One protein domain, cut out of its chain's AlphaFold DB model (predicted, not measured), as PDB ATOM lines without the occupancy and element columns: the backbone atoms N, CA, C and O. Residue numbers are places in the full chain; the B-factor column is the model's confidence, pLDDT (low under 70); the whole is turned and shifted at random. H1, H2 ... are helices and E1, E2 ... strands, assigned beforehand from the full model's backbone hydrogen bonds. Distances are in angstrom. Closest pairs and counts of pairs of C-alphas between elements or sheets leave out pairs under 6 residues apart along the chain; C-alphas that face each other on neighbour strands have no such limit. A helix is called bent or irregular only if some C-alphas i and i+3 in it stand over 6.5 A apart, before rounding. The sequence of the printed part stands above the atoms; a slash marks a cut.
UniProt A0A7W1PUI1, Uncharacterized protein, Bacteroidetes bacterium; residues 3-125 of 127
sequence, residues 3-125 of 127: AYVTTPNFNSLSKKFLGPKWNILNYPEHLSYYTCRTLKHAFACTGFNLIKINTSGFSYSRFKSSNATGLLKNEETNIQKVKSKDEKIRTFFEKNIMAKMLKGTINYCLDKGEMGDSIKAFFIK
ATOM      1  N   ALA A   3      28.056 128.627   0.247       96.69
ATOM      2  CA  ALA A   3      27.333 128.100   1.397       96.69
ATOM      3  C   ALA A   3      26.437 126.933   0.961       96.69
ATOM      4  O   ALA A   3      25.601 127.083   0.067       96.69
ATOM      5  N   TYR A   4      26.601 125.775   1.600       97.38
ATOM      6  CA  TYR A   4      25.720 124.620   1.436       97.38
ATOM      7  C   TYR A   4      24.883 124.434   2.699       97.38
ATOM      8  O   TYR A   4      25.429 124.340   3.797       97.38
ATOM      9  N   VAL A   5      23.560 124.372   2.544       96.44
ATOM     10  CA  VAL A   5      22.623 124.215   3.660       96.44
ATOM     11  C   VAL A   5      21.672 123.065   3.392       96.44
ATOM     12  O   VAL A   5      21.109 122.936   2.300       96.44
ATOM     13  N   THR A   6      21.450 122.260   4.428       96.25
ATOM     14  CA  THR A   6      20.369 121.284   4.483       96.25
ATOM     15  C   THR A   6      19.460 121.595   5.662       96.25
ATOM     16  O   THR A   6      19.916 121.900   6.760       96.25
ATOM     17  N   THR A   7      18.152 121.567   5.431       94.88
ATOM     18  CA  THR A   7      17.166 121.851   6.480       94.88
ATOM     19  C   THR A   7      15.852 121.130   6.178       94.88
ATOM     20  O   THR A   7      15.591 120.818   5.008       94.88
ATOM     21  N   PRO A   8      15.027 120.792   7.186       93.56
ATOM     22  CA  PRO A   8      13.686 120.289   6.936       93.56
ATOM     23  C   PRO A   8      12.837 121.273   6.125       93.56
ATOM     24  O   PRO A   8      12.930 122.486   6.292       93.56
ATOM     25  N   ASN A   9      11.977 120.739   5.264       95.88
ATOM     26  CA  ASN A   9      11.077 121.539   4.449       95.88
ATOM     27  C   ASN A   9       9.711 121.693   5.125       95.88
ATOM     28  O   ASN A   9       8.940 120.735   5.237       95.88
ATOM     29  N   PHE A  10       9.360 122.920   5.493       95.12
ATOM     30  CA  PHE A  10       8.055 123.238   6.067       95.12
ATOM     31  C   PHE A  10       6.895 123.106   5.058       95.12
ATOM     32  O   PHE A  10       5.736 123.002   5.458       95.12
ATOM     33  N   ASN A  11       7.186 123.066   3.751       94.88
ATOM     34  CA  ASN A  11       6.218 122.782   2.682       94.88
ATOM     35  C   ASN A  11       6.137 121.281   2.321       94.88
ATOM     36  O   ASN A  11       5.452 120.916   1.360       94.88
ATOM     37  N   SER A  12       6.822 120.408   3.068       93.75
ATOM     38  CA  SER A  12       6.856 118.969   2.789       93.75
ATOM     39  C   SER A  12       5.473 118.316   2.831       93.75
ATOM     40  O   SER A  12       4.587 118.735   3.585       93.75
ATOM     41  N   LEU A  13       5.301 117.235   2.062       90.81
ATOM     42  CA  LEU A  13       4.108 116.390   2.169       90.81
ATOM     43  C   LEU A  13       3.923 115.884   3.599       90.81
ATOM     44  O   LEU A  13       2.820 115.973   4.132       90.81
ATOM     45  N   SER A  14       4.999 115.431   4.249       88.88
ATOM     46  CA  SER A  14       4.943 114.949   5.630       88.88
ATOM     47  C   SER A  14       4.349 115.995   6.573       88.88
ATOM     48  O   SER A  14       3.433 115.676   7.325       88.88
ATOM     49  N   LYS A  15       4.775 117.262   6.486       90.19
ATOM     50  CA  LYS A  15       4.169 118.342   7.276       90.19
ATOM     51  C   LYS A  15       2.705 118.561   6.910       90.19
ATOM     52  O   LYS A  15       1.879 118.704   7.805       90.19
ATOM     53  N   LYS A  16       2.366 118.615   5.618       90.12
ATOM     54  CA  LYS A  16       0.983 118.866   5.163       90.12
ATOM     55  C   LYS A  16       0.005 117.805   5.667       90.12
ATOM     56  O   LYS A  16      -1.096 118.157   6.067       90.12
ATOM     57  N   PHE A  17       0.422 116.541   5.690       86.06
ATOM     58  CA  PHE A  17      -0.402 115.441   6.184       86.06
ATOM     59  C   PHE A  17      -0.452 115.361   7.711       86.06
ATOM     60  O   PHE A  17      -1.510 115.102   8.273       86.06
ATOM     61  N   LEU A  18       0.678 115.560   8.394       84.31
ATOM     62  CA  LEU A  18       0.766 115.377   9.848       84.31
ATOM     63  C   LEU A  18       0.371 116.623  10.643       84.31
ATOM     64  O   LEU A  18       0.040 116.524  11.826       84.31
ATOM     65  N   GLY A  19       0.409 117.791  10.002       86.88
ATOM     66  CA  GLY A  19       0.099 119.079  10.602       86.88
ATOM     67  C   GLY A  19       0.892 119.300  11.897       86.88
ATOM     68  O   GLY A  19       2.123 119.249  11.863       86.88
ATOM     69  N   PRO A  20       0.221 119.521  13.042       83.94
ATOM     70  CA  PRO A  20       0.881 119.779  14.323       83.94
ATOM     71  C   PRO A  20       1.599 118.552  14.903       83.94
ATOM     72  O   PRO A  20       2.463 118.702  15.755       83.94
ATOM     73  N   LYS A  21       1.280 117.336  14.438       81.81
ATOM     74  CA  LYS A  21       1.934 116.093  14.890       81.81
ATOM     75  C   LYS A  21       3.254 115.825  14.171       81.81
ATOM     76  O   LYS A  21       3.849 114.760  14.338       81.81
ATOM     77  N   TRP A  22       3.681 116.732  13.295       83.62
ATOM     78  CA  TRP A  22       4.950 116.594  12.607       83.62
ATOM     79  C   TRP A  22       6.082 116.761  13.617       83.62
ATOM     80  O   TRP A  22       6.338 117.861  14.082       83.62
ATOM     81  N   ASN A  23       6.775 115.669  13.938       78.75
ATOM     82  CA  ASN A  23       7.763 115.600  15.021       78.75
ATOM     83  C   ASN A  23       9.031 116.455  14.818       78.75
ATOM     84  O   ASN A  23       9.930 116.419  15.648       78.75
ATOM     85  N   ILE A  24       9.131 117.173  13.697       82.44
ATOM     86  CA  ILE A  24      10.164 118.190  13.463       82.44
ATOM     87  C   ILE A  24       9.760 119.527  14.106       82.44
ATOM     88  O   ILE A  24      10.625 120.346  14.396       82.44
ATOM     89  N   LEU A  25       8.466 119.737  14.372       83.44
ATOM     90  CA  LEU A  25       7.975 120.821  15.218       83.44
ATOM     91  C   LEU A  25       8.339 120.519  16.673       83.44
ATOM     92  O   LEU A  25       7.527 119.976  17.417       83.44
ATOM     93  N   ASN A  26       9.575 120.825  17.054       81.69
ATOM     94  CA  ASN A  26      10.089 120.553  18.388       81.69
ATOM     95  C   ASN A  26      10.696 121.819  18.988       81.69
ATOM     96  O   ASN A  26      11.730 122.289  18.522       81.69
ATOM     97  N   TYR A  27      10.073 122.371  20.023       78.56
ATOM     98  CA  TYR A  27      10.653 123.453  20.815       78.56
ATOM     99  C   TYR A  27      11.313 122.851  22.065       78.56
ATOM    100  O   TYR A  27      10.687 122.001  22.695       78.56
ATOM    101  N   PRO A  28      12.523 123.281  22.474       86.81
ATOM    102  CA  PRO A  28      13.290 124.443  21.998       86.81
ATOM    103  C   PRO A  28      14.323 124.152  20.894       86.81
ATOM    104  O   PRO A  28      15.028 125.064  20.473       86.81
ATOM    105  N   GLU A  29      14.439 122.908  20.424       84.44
ATOM    106  CA  GLU A  29      15.506 122.500  19.493       84.44
ATOM    107  C   GLU A  29      15.378 123.120  18.089       84.44
ATOM    108  O   GLU A  29      16.371 123.513  17.473       84.44
ATOM    109  N   HIS A  30      14.156 123.226  17.569       85.75
ATOM    110  CA  HIS A  30      13.837 123.773  16.256       85.75
ATOM    111  C   HIS A  30      13.045 125.079  16.396       85.75
ATOM    112  O   HIS A  30      11.824 125.091  16.559       85.75
ATOM    113  N   LEU A  31      13.765 126.200  16.300       89.00
ATOM    114  CA  LEU A  31      13.194 127.548  16.408       89.00
ATOM    115  C   LEU A  31      12.725 128.107  15.058       89.00
ATOM    116  O   LEU A  31      11.712 128.798  14.987       89.00
ATOM    117  N   SER A  32      13.449 127.786  13.984       91.56
ATOM    118  CA  SER A  32      13.206 128.334  12.648       91.56
ATOM    119  C   SER A  32      12.869 127.237  11.651       91.56
ATOM    120  O   SER A  32      13.540 126.208  11.583       91.56
ATOM    121  N   TYR A  33      11.861 127.503  10.823       93.94
ATOM    122  CA  TYR A  33      11.375 126.588   9.795       93.94
ATOM    123  C   TYR A  33      11.401 127.276   8.437       93.94
ATOM    124  O   TYR A  33      11.006 128.436   8.305       93.94
ATOM    125  N   TYR A  34      11.834 126.547   7.411       96.50
ATOM    126  CA  TYR A  34      12.025 127.110   6.081       96.50
ATOM    127  C   TYR A  34      11.255 126.335   5.012       96.50
ATOM    128  O   TYR A  34      11.111 125.116   5.064       96.50
ATOM    129  N   THR A  35      10.772 127.068   4.014       97.12
ATOM    130  CA  THR A  35      10.406 126.544   2.695       97.12
ATOM    131  C   THR A  35      11.501 126.940   1.706       97.12
ATOM    132  O   THR A  35      12.347 127.778   2.029       97.12
ATOM    133  N   CYS A  36      11.492 126.405   0.483       97.12
ATOM    134  CA  CYS A  36      12.443 126.838  -0.549       97.12
ATOM    135  C   CYS A  36      12.407 128.359  -0.750       97.12
ATOM    136  O   CYS A  36      13.450 129.016  -0.794       97.12
ATOM    137  N   ARG A  37      11.195 128.928  -0.779       97.25
ATOM    138  CA  ARG A  37      10.963 130.366  -0.921       97.25
ATOM    139  C   ARG A  37      11.535 131.173   0.243       97.25
ATOM    140  O   ARG A  37      12.229 132.157  -0.004       97.25
ATOM    141  N   THR A  38      11.258 130.790   1.492       97.50
ATOM    142  CA  THR A  38      11.725 131.573   2.652       97.50
ATOM    143  C   THR A  38      13.220 131.403   2.897       97.50
ATOM    144  O   THR A  38      13.874 132.375   3.259       97.50
ATOM    145  N   LEU A  39      13.789 130.225   2.611       97.62
ATOM    146  CA  LEU A  39      15.237 130.013   2.661       97.62
ATOM    147  C   LEU A  39      15.953 130.877   1.618       97.62
ATOM    148  O   LEU A  39      16.905 131.580   1.946       97.62
ATOM    149  N   LYS A  40      15.463 130.874   0.371       97.56
ATOM    150  CA  LYS A  40      15.998 131.732  -0.694       97.56
ATOM    151  C   LYS A  40      15.941 133.205  -0.298       97.56
ATOM    152  O   LYS A  40      16.911 133.923  -0.512       97.56
ATOM    153  N   HIS A  41      14.825 133.644   0.280       97.69
ATOM    154  CA  HIS A  41      14.663 135.022   0.734       97.69
ATOM    155  C   HIS A  41      15.659 135.385   1.846       97.69
ATOM    156  O   HIS A  41      16.342 136.395   1.724       97.69
ATOM    157  N   ALA A  42      15.819 134.534   2.866       96.81
ATOM    158  CA  ALA A  42      16.764 134.769   3.961       96.81
ATOM    159  C   ALA A  42      18.217 134.926   3.468       96.81
ATOM    160  O   ALA A  42      18.936 135.823   3.907       96.81
ATOM    161  N   PHE A  43      18.637 134.099   2.505       97.06
ATOM    162  CA  PHE A  43      19.956 134.222   1.879       97.06
ATOM    163  C   PHE A  43      20.072 135.478   1.002       97.06
ATOM    164  O   PHE A  43      21.063 136.199   1.093       97.06
ATOM    165  N   ALA A  44      19.045 135.802   0.215       96.69
ATOM    166  CA  ALA A  44      19.044 137.012  -0.607       96.69
ATOM    167  C   ALA A  44      19.188 138.290   0.238       96.69
ATOM    168  O   ALA A  44      19.971 139.172  -0.110       96.69
ATOM    169  N   CYS A  45      18.520 138.363   1.394       96.94
ATOM    170  CA  CYS A  45      18.624 139.494   2.324       96.94
ATOM    171  C   CYS A  45      20.031 139.694   2.914       96.94
ATOM    172  O   CYS A  45      20.324 140.768   3.426       96.94
ATOM    173  N   THR A  46      20.902 138.685   2.843       94.94
ATOM    174  CA  THR A  46      22.289 138.750   3.337       94.94
ATOM    175  C   THR A  46      23.316 138.882   2.204       94.94
ATOM    176  O   THR A  46      24.523 138.768   2.431       94.94
ATOM    177  N   GLY A  47      22.842 139.145   0.980       95.94
ATOM    178  CA  GLY A  47      23.675 139.343  -0.206       95.94
ATOM    179  C   GLY A  47      24.118 138.049  -0.886       95.94
ATOM    180  O   GLY A  47      25.053 138.076  -1.678       95.94
ATOM    181  N   PHE A  48      23.494 136.907  -0.589       97.56
ATOM    182  CA  PHE A  48      23.780 135.657  -1.288       97.56
ATOM    183  C   PHE A  48      22.863 135.450  -2.495       97.56
ATOM    184  O   PHE A  48      21.652 135.659  -2.436       97.56
ATOM    185  N   ASN A  49      23.438 134.904  -3.561       97.06
ATOM    186  CA  ASN A  49      22.736 134.449  -4.750       97.06
ATOM    187  C   ASN A  49      22.524 132.936  -4.711       97.06
ATOM    188  O   ASN A  49      23.391 132.166  -4.295       97.06
ATOM    189  N   LEU A  50      21.354 132.497  -5.171       97.50
ATOM    190  CA  LEU A  50      21.023 131.081  -5.274       97.50
ATOM    191  C   LEU A  50      21.747 130.449  -6.470       97.50
ATOM    192  O   LEU A  50      21.534 130.874  -7.600       97.50
ATOM    193  N   ILE A  51      22.519 129.388  -6.227       97.62
ATOM    194  CA  ILE A  51      23.062 128.527  -7.290       97.62
ATOM    195  C   ILE A  51      22.060 127.420  -7.616       97.62
ATOM    196  O   ILE A  51      21.725 127.182  -8.773       97.62
ATOM    197  N   LYS A  52      21.602 126.704  -6.585       97.50
ATOM    198  CA  LYS A  52      20.758 125.517  -6.741       97.50
ATOM    199  C   LYS A  52      19.966 125.257  -5.472       97.50
ATOM    200  O   LYS A  52      20.523 125.337  -4.384       97.50
ATOM    201  N   ILE A  53      18.690 124.918  -5.610       97.44
ATOM    202  CA  ILE A  53      17.845 124.454  -4.509       97.44
ATOM    203  C   ILE A  53      17.035 123.265  -4.986       97.44
ATOM    204  O   ILE A  53      16.481 123.293  -6.082       97.44
ATOM    205  N   ASN A  54      16.992 122.221  -4.169       97.12
ATOM    206  CA  ASN A  54      16.187 121.046  -4.435       97.12
ATOM    207  C   ASN A  54      15.574 120.529  -3.139       97.12
ATOM    208  O   ASN A  54      16.145 120.686  -2.056       97.12
ATOM    209  N   THR A  55      14.437 119.856  -3.257       96.38
ATOM    210  CA  THR A  55      13.827 119.092  -2.176       96.38
ATOM    211  C   THR A  55      13.884 117.605  -2.479       96.38
ATOM    212  O   THR A  55      13.866 117.174  -3.627       96.38
ATOM    213  N   SER A  56      14.024 116.789  -1.440       93.19
ATOM    214  CA  SER A  56      14.076 115.337  -1.600       93.19
ATOM    215  C   SER A  56      13.632 114.618  -0.338       93.19
ATOM    216  O   SER A  56      13.648 115.182   0.758       93.19
ATOM    217  N   GLY A  57      13.298 113.342  -0.508       88.25
ATOM    218  CA  GLY A  57      12.947 112.444   0.579       88.25
ATOM    219  C   GLY A  57      11.473 112.499   0.964       88.25
ATOM    220  O   GLY A  57      10.808 113.526   0.850       88.25
ATOM    221  N   PHE A  58      10.993 111.355   1.432       85.81
ATOM    222  CA  PHE A  58       9.688 111.176   2.048       85.81
ATOM    223  C   PHE A  58       9.815 110.046   3.072       85.81
ATOM    224  O   PHE A  58      10.203 108.929   2.721       85.81
ATOM    225  N   SER A  59       9.542 110.333   4.341       80.06
ATOM    226  CA  SER A  59       9.625 109.350   5.420       80.06
ATOM    227  C   SER A  59       8.283 108.651   5.622       80.06
ATOM    228  O   SER A  59       7.381 109.137   6.309       80.06
ATOM    229  N   TYR A  60       8.166 107.457   5.043       76.25
ATOM    230  CA  TYR A  60       6.975 106.621   5.192       76.25
ATOM    231  C   TYR A  60       6.741 106.193   6.646       76.25
ATOM    232  O   TYR A  60       5.600 106.125   7.110       76.25
ATOM    233  N   SER A  61       7.814 105.893   7.383       73.75
ATOM    234  CA  SER A  61       7.678 105.475   8.775       73.75
ATOM    235  C   SER A  61       7.212 106.621   9.671       73.75
ATOM    236  O   SER A  61       6.353 106.377  10.517       73.75
ATOM    237  N   ARG A  62       7.671 107.865   9.445       70.94
ATOM    238  CA  ARG A  62       7.119 109.046  10.130       70.94
ATOM    239  C   ARG A  62       5.654 109.230   9.788       70.94
ATOM    240  O   ARG A  62       4.860 109.315  10.710       70.94
ATOM    241  N   PHE A  63       5.293 109.168   8.505       70.88
ATOM    242  CA  PHE A  63       3.902 109.274   8.056       70.88
ATOM    243  C   PHE A  63       2.958 108.306   8.791       70.88
ATOM    244  O   PHE A  63       1.869 108.698   9.205       70.88
ATOM    245  N   LYS A  64       3.372 107.050   9.005       69.62
ATOM    246  CA  LYS A  64       2.572 106.077   9.767       69.62
ATOM    247  C   LYS A  64       2.641 106.268  11.282       69.62
ATOM    248  O   LYS A  64       1.644 106.037  11.961       69.62
ATOM    249  N   SER A  65       3.799 106.645  11.818       63.44
ATOM    250  CA  SER A  65       4.032 106.720  13.264       63.44
ATOM    251  C   SER A  65       3.232 107.833  13.938       63.44
ATOM    252  O   SER A  65       2.833 107.680  15.085       63.44
ATOM    253  N   SER A  66       2.975 108.940  13.249       56.91
ATOM    254  CA  SER A  66       2.265 110.107  13.797       56.91
ATOM    255  C   SER A  66       0.736 110.005  13.732       56.91
ATOM    256  O   SER A  66       0.046 110.825  14.340       56.91
ATOM    257  N   ASN A  67       0.185 108.987  13.057       49.28
ATOM    258  CA  ASN A  67      -1.245 108.657  13.132       49.28
ATOM    259  C   ASN A  67      -1.603 107.810  14.364       49.28
ATOM    260  O   ASN A  67      -2.782 107.679  14.679       49.28
ATOM    261  N   ALA A  68      -0.617 107.277  15.091       45.62
ATOM    262  CA  ALA A  68      -0.852 106.669  16.393       45.62
ATOM    263  C   ALA A  68      -1.081 107.786  17.427       45.62
ATOM    264  O   ALA A  68      -0.150 108.398  17.938       45.62
ATOM    265  N   THR A  69      -2.352 108.080  17.697       40.53
ATOM    266  CA  THR A  69      -2.894 109.056  18.663       40.53
ATOM    267  C   THR A  69      -2.626 108.718  20.134       40.53
ATOM    268  O   THR A  69      -3.424 109.016  21.015       40.53
ATOM    269  N   GLY A  70      -1.482 108.135  20.443       42.88
ATOM    270  CA  GLY A  70      -1.050 107.920  21.811       42.88
ATOM    271  C   GLY A  70       0.431 107.611  21.823       42.88
ATOM    272  O   GLY A  70       0.916 106.985  20.886       42.88
ATOM    273  N   LEU A  71       1.098 108.008  22.908       40.78
ATOM    274  CA  LEU A  71       2.489 107.719  23.294       40.78
ATOM    275  C   LEU A  71       3.403 108.953  23.335       40.78
ATOM    276  O   LEU A  71       4.478 108.977  22.748       40.78
ATOM    277  N   LEU A  72       3.052 109.870  24.242       42.94
ATOM    278  CA  LEU A  72       3.990 110.627  25.091       42.94
ATOM    279  C   LEU A  72       4.799 109.701  26.040       42.94
ATOM    280  O   LEU A  72       5.118 110.057  27.168       42.94
ATOM    281  N   LYS A  73       5.083 108.460  25.628       41.41
ATOM    282  CA  LYS A  73       5.892 107.501  26.383       41.41
ATOM    283  C   LYS A  73       7.047 107.075  25.482       41.41
ATOM    284  O   LYS A  73       6.897 106.190  24.643       41.41
ATOM    285  N   ASN A  74       8.184 107.737  25.690       47.97
ATOM    286  CA  ASN A  74       9.510 107.474  25.118       47.97
ATOM    287  C   ASN A  74       9.705 107.891  23.647       47.97
ATOM    288  O   ASN A  74       9.944 107.050  22.773       47.97
ATOM    289  N   GLU A  75       9.675 109.203  23.395       57.12
ATOM    290  CA  GLU A  75       9.942 109.828  22.088       57.12
ATOM    291  C   GLU A  75      11.276 109.379  21.469       57.12
ATOM    292  O   GLU A  75      11.314 109.015  20.293       57.12
ATOM    293  N   GLU A  76      12.346 109.268  22.261       57.94
ATOM    294  CA  GLU A  76      13.664 108.822  21.782       57.94
ATOM    295  C   GLU A  76      13.630 107.401  21.199       57.94
ATOM    296  O   GLU A  76      14.129 107.153  20.096       57.94
ATOM    297  N   THR A  77      12.973 106.464  21.892       59.59
ATOM    298  CA  THR A  77      12.858 105.068  21.431       59.59
ATOM    299  C   THR A  77      12.023 104.956  20.158       59.59
ATOM    300  O   THR A  77      12.280 104.095  19.310       59.59
ATOM    301  N   ASN A  78      11.035 105.837  19.987       63.00
ATOM    302  CA  ASN A  78      10.180 105.845  18.810       63.00
ATOM    303  C   ASN A  78      10.909 106.466  17.607       63.00
ATOM    304  O   ASN A  78      10.919 105.879  16.525       63.00
ATOM    305  N   ILE A  79      11.646 107.566  17.809       65.06
ATOM    306  CA  ILE A  79      12.506 108.179  16.784       65.06
ATOM    307  C   ILE A  79      13.575 107.189  16.298       65.06
ATOM    308  O   ILE A  79      13.802 107.076  15.090       65.06
ATOM    309  N   GLN A  80      14.208 106.435  17.202       67.44
ATOM    310  CA  GLN A  80      15.186 105.403  16.837       67.44
ATOM    311  C   GLN A  80      14.553 104.260  16.024       67.44
ATOM    312  O   GLN A  80      15.108 103.845  15.003       67.44
ATOM    313  N   LYS A  81      13.357 103.788  16.405       70.75
ATOM    314  CA  LYS A  81      12.613 102.764  15.647       70.75
ATOM    315  C   LYS A  81      12.207 103.246  14.253       70.75
ATOM    316  O   LYS A  81      12.329 102.492  13.287       70.75
ATOM    317  N   VAL A  82      11.747 104.491  14.139       71.06
ATOM    318  CA  VAL A  82      11.410 105.150  12.868       71.06
ATOM    319  C   VAL A  82      12.651 105.239  11.975       71.06
ATOM    320  O   VAL A  82      12.625 104.736  10.852       71.06
ATOM    321  N   LYS A  83      13.774 105.753  12.501       72.50
ATOM    322  CA  LYS A  83      15.063 105.803  11.785       72.50
ATOM    323  C   LYS A  83      15.495 104.419  11.289       72.50
ATOM    324  O   LYS A  83      15.876 104.281  10.131       72.50
ATOM    325  N   SER A  84      15.374 103.384  12.122       77.81
ATOM    326  CA  SER A  84      15.721 102.006  11.747       77.81
ATOM    327  C   SER A  84      14.860 101.457  10.597       77.81
ATOM    328  O   SER A  84      15.377 100.791   9.698       77.81
ATOM    329  N   LYS A  85      13.550 101.744  10.579       81.50
ATOM    330  CA  LYS A  85      12.653 101.321   9.488       81.50
ATOM    331  C   LYS A  85      12.958 102.046   8.179       81.50
ATOM    332  O   LYS A  85      13.051 101.390   7.142       81.50
ATOM    333  N   ASP A  86      13.142 103.363   8.229       82.69
ATOM    334  CA  ASP A  86      13.512 104.148   7.047       82.69
ATOM    335  C   ASP A  86      14.859 103.700   6.472       82.69
ATOM    336  O   ASP A  86      15.013 103.630   5.255       82.69
ATOM    337  N   GLU A  87      15.807 103.315   7.324       83.94
ATOM    338  CA  GLU A  87      17.111 102.811   6.897       83.94
ATOM    339  C   GLU A  87      17.011 101.463   6.163       83.94
ATOM    340  O   GLU A  87      17.660 101.247   5.134       83.94
ATOM    341  N   LYS A  88      16.127 100.563   6.612       86.88
ATOM    342  CA  LYS A  88      15.829  99.311   5.890       86.88
ATOM    343  C   LYS A  88      15.206  99.578   4.519       86.88
ATOM    344  O   LYS A  88      15.594  98.959   3.533       86.88
ATOM    345  N   ILE A  89      14.273 100.526   4.437       85.25
ATOM    346  CA  ILE A  89      13.671 100.930   3.159       85.25
ATOM    347  C   ILE A  89      14.748 101.538   2.255       85.25
ATOM    348  O   ILE A  89      14.891 101.135   1.105       85.25
ATOM    349  N   ARG A  90      15.569 102.453   2.777       85.75
ATOM    350  CA  ARG A  90      16.666 103.074   2.029       85.75
ATOM    351  C   ARG A  90      17.605 102.023   1.451       85.75
ATOM    352  O   ARG A  90      17.888 102.059   0.260       85.75
ATOM    353  N   THR A  91      18.058 101.078   2.269       88.81
ATOM    354  CA  THR A  91      18.963 100.010   1.821       88.81
ATOM    355  C   THR A  91      18.321  99.096   0.779       88.81
ATOM    356  O   THR A  91      19.002  98.707  -0.164       88.81
ATOM    357  N   PHE A  92      17.018  98.810   0.873       86.81
ATOM    358  CA  PHE A  92      16.283  98.118  -0.191       86.81
ATOM    359  C   PHE A  92      16.317  98.902  -1.514       86.81
ATOM    360  O   PHE A  92      16.652  98.343  -2.557       86.81
ATOM    361  N   PHE A  93      16.046 100.210  -1.461       84.25
ATOM    362  CA  PHE A  93      16.057 101.086  -2.634       84.25
ATOM    363  C   PHE A  93      17.448 101.266  -3.263       84.25
ATOM    364  O   PHE A  93      17.538 101.475  -4.468       84.25
ATOM    365  N   GLU A  94      18.525 101.186  -2.478       87.62
ATOM    366  CA  GLU A  94      19.897 101.291  -2.999       87.62
ATOM    367  C   GLU A  94      20.415  99.981  -3.613       87.62
ATOM    368  O   GLU A  94      21.266 100.022  -4.497       87.62
ATOM    369  N   LYS A  95      19.909  98.821  -3.173       90.38
ATOM    370  CA  LYS A  95      20.364  97.508  -3.665       90.38
ATOM    371  C   LYS A  95      19.802  97.134  -5.036       90.38
ATOM    372  O   LYS A  95      20.411  96.332  -5.734       90.38
ATOM    373  N   ASN A  96      18.645  97.675  -5.416       90.06
ATOM    374  CA  ASN A  96      17.962  97.320  -6.658       90.06
ATOM    375  C   ASN A  96      17.907  98.521  -7.613       90.06
ATOM    376  O   ASN A  96      17.390  99.579  -7.261       90.06
ATOM    377  N   ILE A  97      18.396  98.338  -8.841       87.44
ATOM    378  CA  ILE A  97      18.425  99.373  -9.886       87.44
ATOM    379  C   ILE A  97      17.014  99.891 -10.200       87.44
ATOM    380  O   ILE A  97      16.815 101.102 -10.271       87.44
ATOM    381  N   MET A  98      16.017  99.008 -10.313       88.88
ATOM    382  CA  MET A  98      14.633  99.408 -10.587       88.88
ATOM    383  C   MET A  98      14.048 100.224  -9.428       88.88
ATOM    384  O   MET A  98      13.401 101.249  -9.647       88.88
ATOM    385  N   ALA A  99      14.335  99.825  -8.187       87.12
ATOM    386  CA  ALA A  99      13.932 100.597  -7.016       87.12
ATOM    387  C   ALA A  99      14.622 101.972  -7.009       87.12
ATOM    388  O   ALA A  99      13.971 102.992  -6.792       87.12
ATOM    389  N   LYS A 100      15.915 102.035  -7.337       88.19
ATOM    390  CA  LYS A 100      16.663 103.292  -7.455       88.19
ATOM    391  C   LYS A 100      16.072 104.228  -8.514       88.19
ATOM    392  O   LYS A 100      15.962 105.425  -8.251       88.19
ATOM    393  N   MET A 101      15.632 103.699  -9.660       90.19
ATOM    394  CA  MET A 101      14.915 104.478 -10.681       90.19
ATOM    395  C   MET A 101      13.592 105.020 -10.138       90.19
ATOM    396  O   MET A 101      13.348 106.220 -10.229       90.19
ATOM    397  N   LEU A 102      12.789 104.175  -9.483       89.44
ATOM    398  CA  LEU A 102      11.541 104.597  -8.843       89.44
ATOM    399  C   LEU A 102      11.778 105.708  -7.807       89.44
ATOM    400  O   LEU A 102      11.074 106.716  -7.798       89.44
ATOM    401  N   LYS A 103      12.808 105.569  -6.965       89.50
ATOM    402  CA  LYS A 103      13.231 106.604  -6.009       89.50
ATOM    403  C   LYS A 103      13.619 107.903  -6.715       89.50
ATOM    404  O   LYS A 103      13.317 108.980  -6.203       89.50
ATOM    405  N   GLY A 104      14.298 107.813  -7.857       88.19
ATOM    406  CA  GLY A 104      14.627 108.959  -8.703       88.19
ATOM    407  C   GLY A 104      13.373 109.697  -9.165       88.19
ATOM    408  O   GLY A 104      13.261 110.896  -8.929       88.19
ATOM    409  N   THR A 105      12.398 108.971  -9.717       89.81
ATOM    410  CA  THR A 105      11.116 109.529 -10.171       89.81
ATOM    411  C   THR A 105      10.341 110.181  -9.030       89.81
ATOM    412  O   THR A 105       9.882 111.312  -9.167       89.81
ATOM    413  N   ILE A 106      10.246 109.517  -7.872       89.81
ATOM    414  CA  ILE A 106       9.574 110.074  -6.690       89.81
ATOM    415  C   ILE A 106      10.247 111.380  -6.262       89.81
ATOM    416  O   ILE A 106       9.567 112.386  -6.077       89.81
ATOM    417  N   ASN A 107      11.578 111.393  -6.137       91.38
ATOM    418  CA  ASN A 107      12.297 112.608  -5.761       91.38
ATOM    419  C   ASN A 107      12.153 113.712  -6.808       91.38
ATOM    420  O   ASN A 107      12.021 114.863  -6.421       91.38
ATOM    421  N   TYR A 108      12.128 113.387  -8.101       92.19
ATOM    422  CA  TYR A 108      11.898 114.370  -9.157       92.19
ATOM    423  C   TYR A 108      10.516 115.030  -9.032       92.19
ATOM    424  O   TYR A 108      10.410 116.255  -9.077       92.19
ATOM    425  N   CYS A 109       9.464 114.237  -8.805       91.56
ATOM    426  CA  CYS A 109       8.115 114.761  -8.588       91.56
ATOM    427  C   CYS A 109       8.036 115.630  -7.324       91.56
ATOM    428  O   CYS A 109       7.469 116.722  -7.354       91.56
ATOM    429  N   LEU A 110       8.634 115.169  -6.220       90.44
ATOM    430  CA  LEU A 110       8.691 115.922  -4.966       90.44
ATOM    431  C   LEU A 110       9.458 117.235  -5.125       90.44
ATOM    432  O   LEU A 110       9.023 118.254  -4.597       90.44
ATOM    433  N   ASP A 111      10.565 117.214  -5.861       93.06
ATOM    434  CA  ASP A 111      11.395 118.382  -6.120       93.06
ATOM    435  C   ASP A 111      10.641 119.446  -6.916       93.06
ATOM    436  O   ASP A 111      10.575 120.598  -6.494       93.06
ATOM    437  N   LYS A 112       9.977 119.043  -8.008       92.81
ATOM    438  CA  LYS A 112       9.141 119.939  -8.821       92.81
ATOM    439  C   LYS A 112       7.992 120.566  -8.034       92.81
ATOM    440  O   LYS A 112       7.625 121.701  -8.312       92.81
ATOM    441  N   GLY A 113       7.442 119.843  -7.060       91.69
ATOM    442  CA  GLY A 113       6.420 120.360  -6.151       91.69
ATOM    443  C   GLY A 113       6.964 121.122  -4.935       91.69
ATOM    444  O   GLY A 113       6.162 121.559  -4.112       91.69
ATOM    445  N   GLU A 114       8.288 121.237  -4.770       94.31
ATOM    446  CA  GLU A 114       8.950 121.730  -3.548       94.31
ATOM    447  C   GLU A 114       8.416 121.061  -2.267       94.31
ATOM    448  O   GLU A 114       8.190 121.700  -1.232       94.31
ATOM    449  N   MET A 115       8.150 119.762  -2.362       94.38
ATOM    450  CA  MET A 115       7.333 118.979  -1.435       94.38
ATOM    451  C   MET A 115       8.099 117.833  -0.762       94.38
ATOM    452  O   MET A 115       7.526 117.124   0.068       94.38
ATOM    453  N   GLY A 116       9.385 117.656  -1.078       94.06
ATOM    454  CA  GLY A 116      10.250 116.709  -0.373       94.06
ATOM    455  C   GLY A 116      10.496 117.122   1.080       94.06
ATOM    456  O   GLY A 116      10.419 118.304   1.411       94.06
ATOM    457  N   ASP A 117      10.810 116.160   1.946       92.69
ATOM    458  CA  ASP A 117      10.996 116.361   3.391       92.69
ATOM    459  C   ASP A 117      12.208 117.233   3.747       92.69
ATOM    460  O   ASP A 117      12.202 117.909   4.776       92.69
ATOM    461  N   SER A 118      13.254 117.224   2.921       94.19
ATOM    462  CA  SER A 118      14.489 117.974   3.156       94.19
ATOM    463  C   SER A 118      14.800 118.897   1.988       94.19
ATOM    464  O   SER A 118      14.764 118.468   0.835       94.19
ATOM    465  N   ILE A 119      15.151 120.143   2.303       97.25
ATOM    466  CA  ILE A 119      15.715 121.130   1.382       97.25
ATOM    467  C   ILE A 119      17.234 120.967   1.369       97.25
ATOM    468  O   ILE A 119      17.855 120.820   2.424       97.25
ATOM    469  N   LYS A 120      17.829 121.035   0.181       97.62
ATOM    470  CA  LYS A 120      19.273 121.141  -0.038       97.62
ATOM    471  C   LYS A 120      19.520 122.329  -0.948       97.62
ATOM    472  O   LYS A 120      18.974 122.369  -2.050       97.62
ATOM    473  N   ALA A 121      20.314 123.285  -0.491       97.81
ATOM    474  CA  ALA A 121      20.545 124.517  -1.225       97.81
ATOM    475  C   ALA A 121      22.023 124.905  -1.237       97.81
ATOM    476  O   ALA A 121      22.732 124.739  -0.246       97.81
ATOM    477  N   PHE A 122      22.457 125.432  -2.377       98.06
ATOM    478  CA  PHE A 122      23.771 126.006  -2.609       98.06
ATOM    479  C   PHE A 122      23.600 127.487  -2.914       98.06
ATOM    480  O   PHE A 122      22.845 127.861  -3.817       98.06
ATOM    481  N   PHE A 123      24.332 128.313  -2.183       97.94
ATOM    482  CA  PHE A 123      24.343 129.757  -2.339       97.94
ATOM    483  C   PHE A 123      25.770 130.255  -2.526       97.94
ATOM    484  O   PHE A 123      26.709 129.678  -1.982       97.94
ATOM    485  N   ILE A 124      25.936 131.342  -3.267       97.88
ATOM    486  CA  ILE A 124      27.214 132.026  -3.450       97.88
ATOM    487  C   ILE A 124      27.077 133.471  -3.012       97.88
ATOM    488  O   ILE A 124      26.087 134.122  -3.336       97.88
ATOM    489  N   LYS A 125      28.065 133.977  -2.282       95.12
ATOM    490  CA  LYS A 125      28.182 135.414  -2.047       95.12
ATOM    491  C   LYS A 125      29.084 135.996  -3.143       95.12
ATOM    492  O   LYS A 125      30.246 135.570  -3.179       95.12
TER     493      LYS A 125
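AT A GLANCE: This is residues 3 to 125 of the 127 residues of an uncharacterized protein of Bacteroidetes bacterium (UniProt A0A7W1PUI1). A small antiparallel sheet of three strands, with H2 packed over one face and no named helix over the other, makes one end of a flat domain; toward the other end the long helices H4 and H5 meet at their ends as a V. Short H3 folds with H4 into a helical hairpin, and H1 packs on H3. The 123 printed residues include E1 H1 H2 E2 H3 H4 H5 E3 in chain order, class mixed, with sheet order E1 - E3 - E2. The whole is compact, radius of gyration of the C-alphas 15.9 A, spans 44 by 41 by 21 A.

IN THESE COORDINATES: E1, residues 3 to 8, begins at C-alpha 3 (27.333, 128.100, 1.397). H1 is 13 to 21, irregular: C-alphas 17 and 20 are 9.3 A apart. H2 is 36 to 44; E2, 49 to 56, 21.2 A; H3, 60 to 65; H4, 75 to 95, 30.4 A; H5, 97 to 112, 22.6 A. E3, 118 to 124, 20.1 A, ends at (27.214, 132.026, -3.450).

HOW THE PARTS SIT: Inner strand E3 is antiparallel to E1, N 5 and O 121 at 2.9 A, and to E2, N 54 and O 120 at 2.9 A. E1, H1 H2, E2 form a split strand-helix-strand unit, E3 between its strands, with a right-handed crossover. H2 is on the sheet, height 9.0 A. H5 is at the sheet's level; its closest C-alphas with E2 are Asp 111 and Thr 55, 4.7 A. H4 and H5 touch only at the corner, Phe 93 and Ala 99 closest at 4.9 A, a steep tilt of 61 degrees. H3 touches H4, C-alphas of Ser 61 and Val 82 closest at 5.5 A, and H1, Ser 14 and Phe 63 at 6.3 A. Every O i to N i+4 pair is within hydrogen-bond range in H2, H3, H4 and H5; in H1, 3 of 5.

THE WHOLE: The C-alphas farthest apart, Gly 70 and Lys 125, are 46.7 A apart. The printed part has no cut. H1 to H2 is a long link. Residues 64 to 80 are under pLDDT 70.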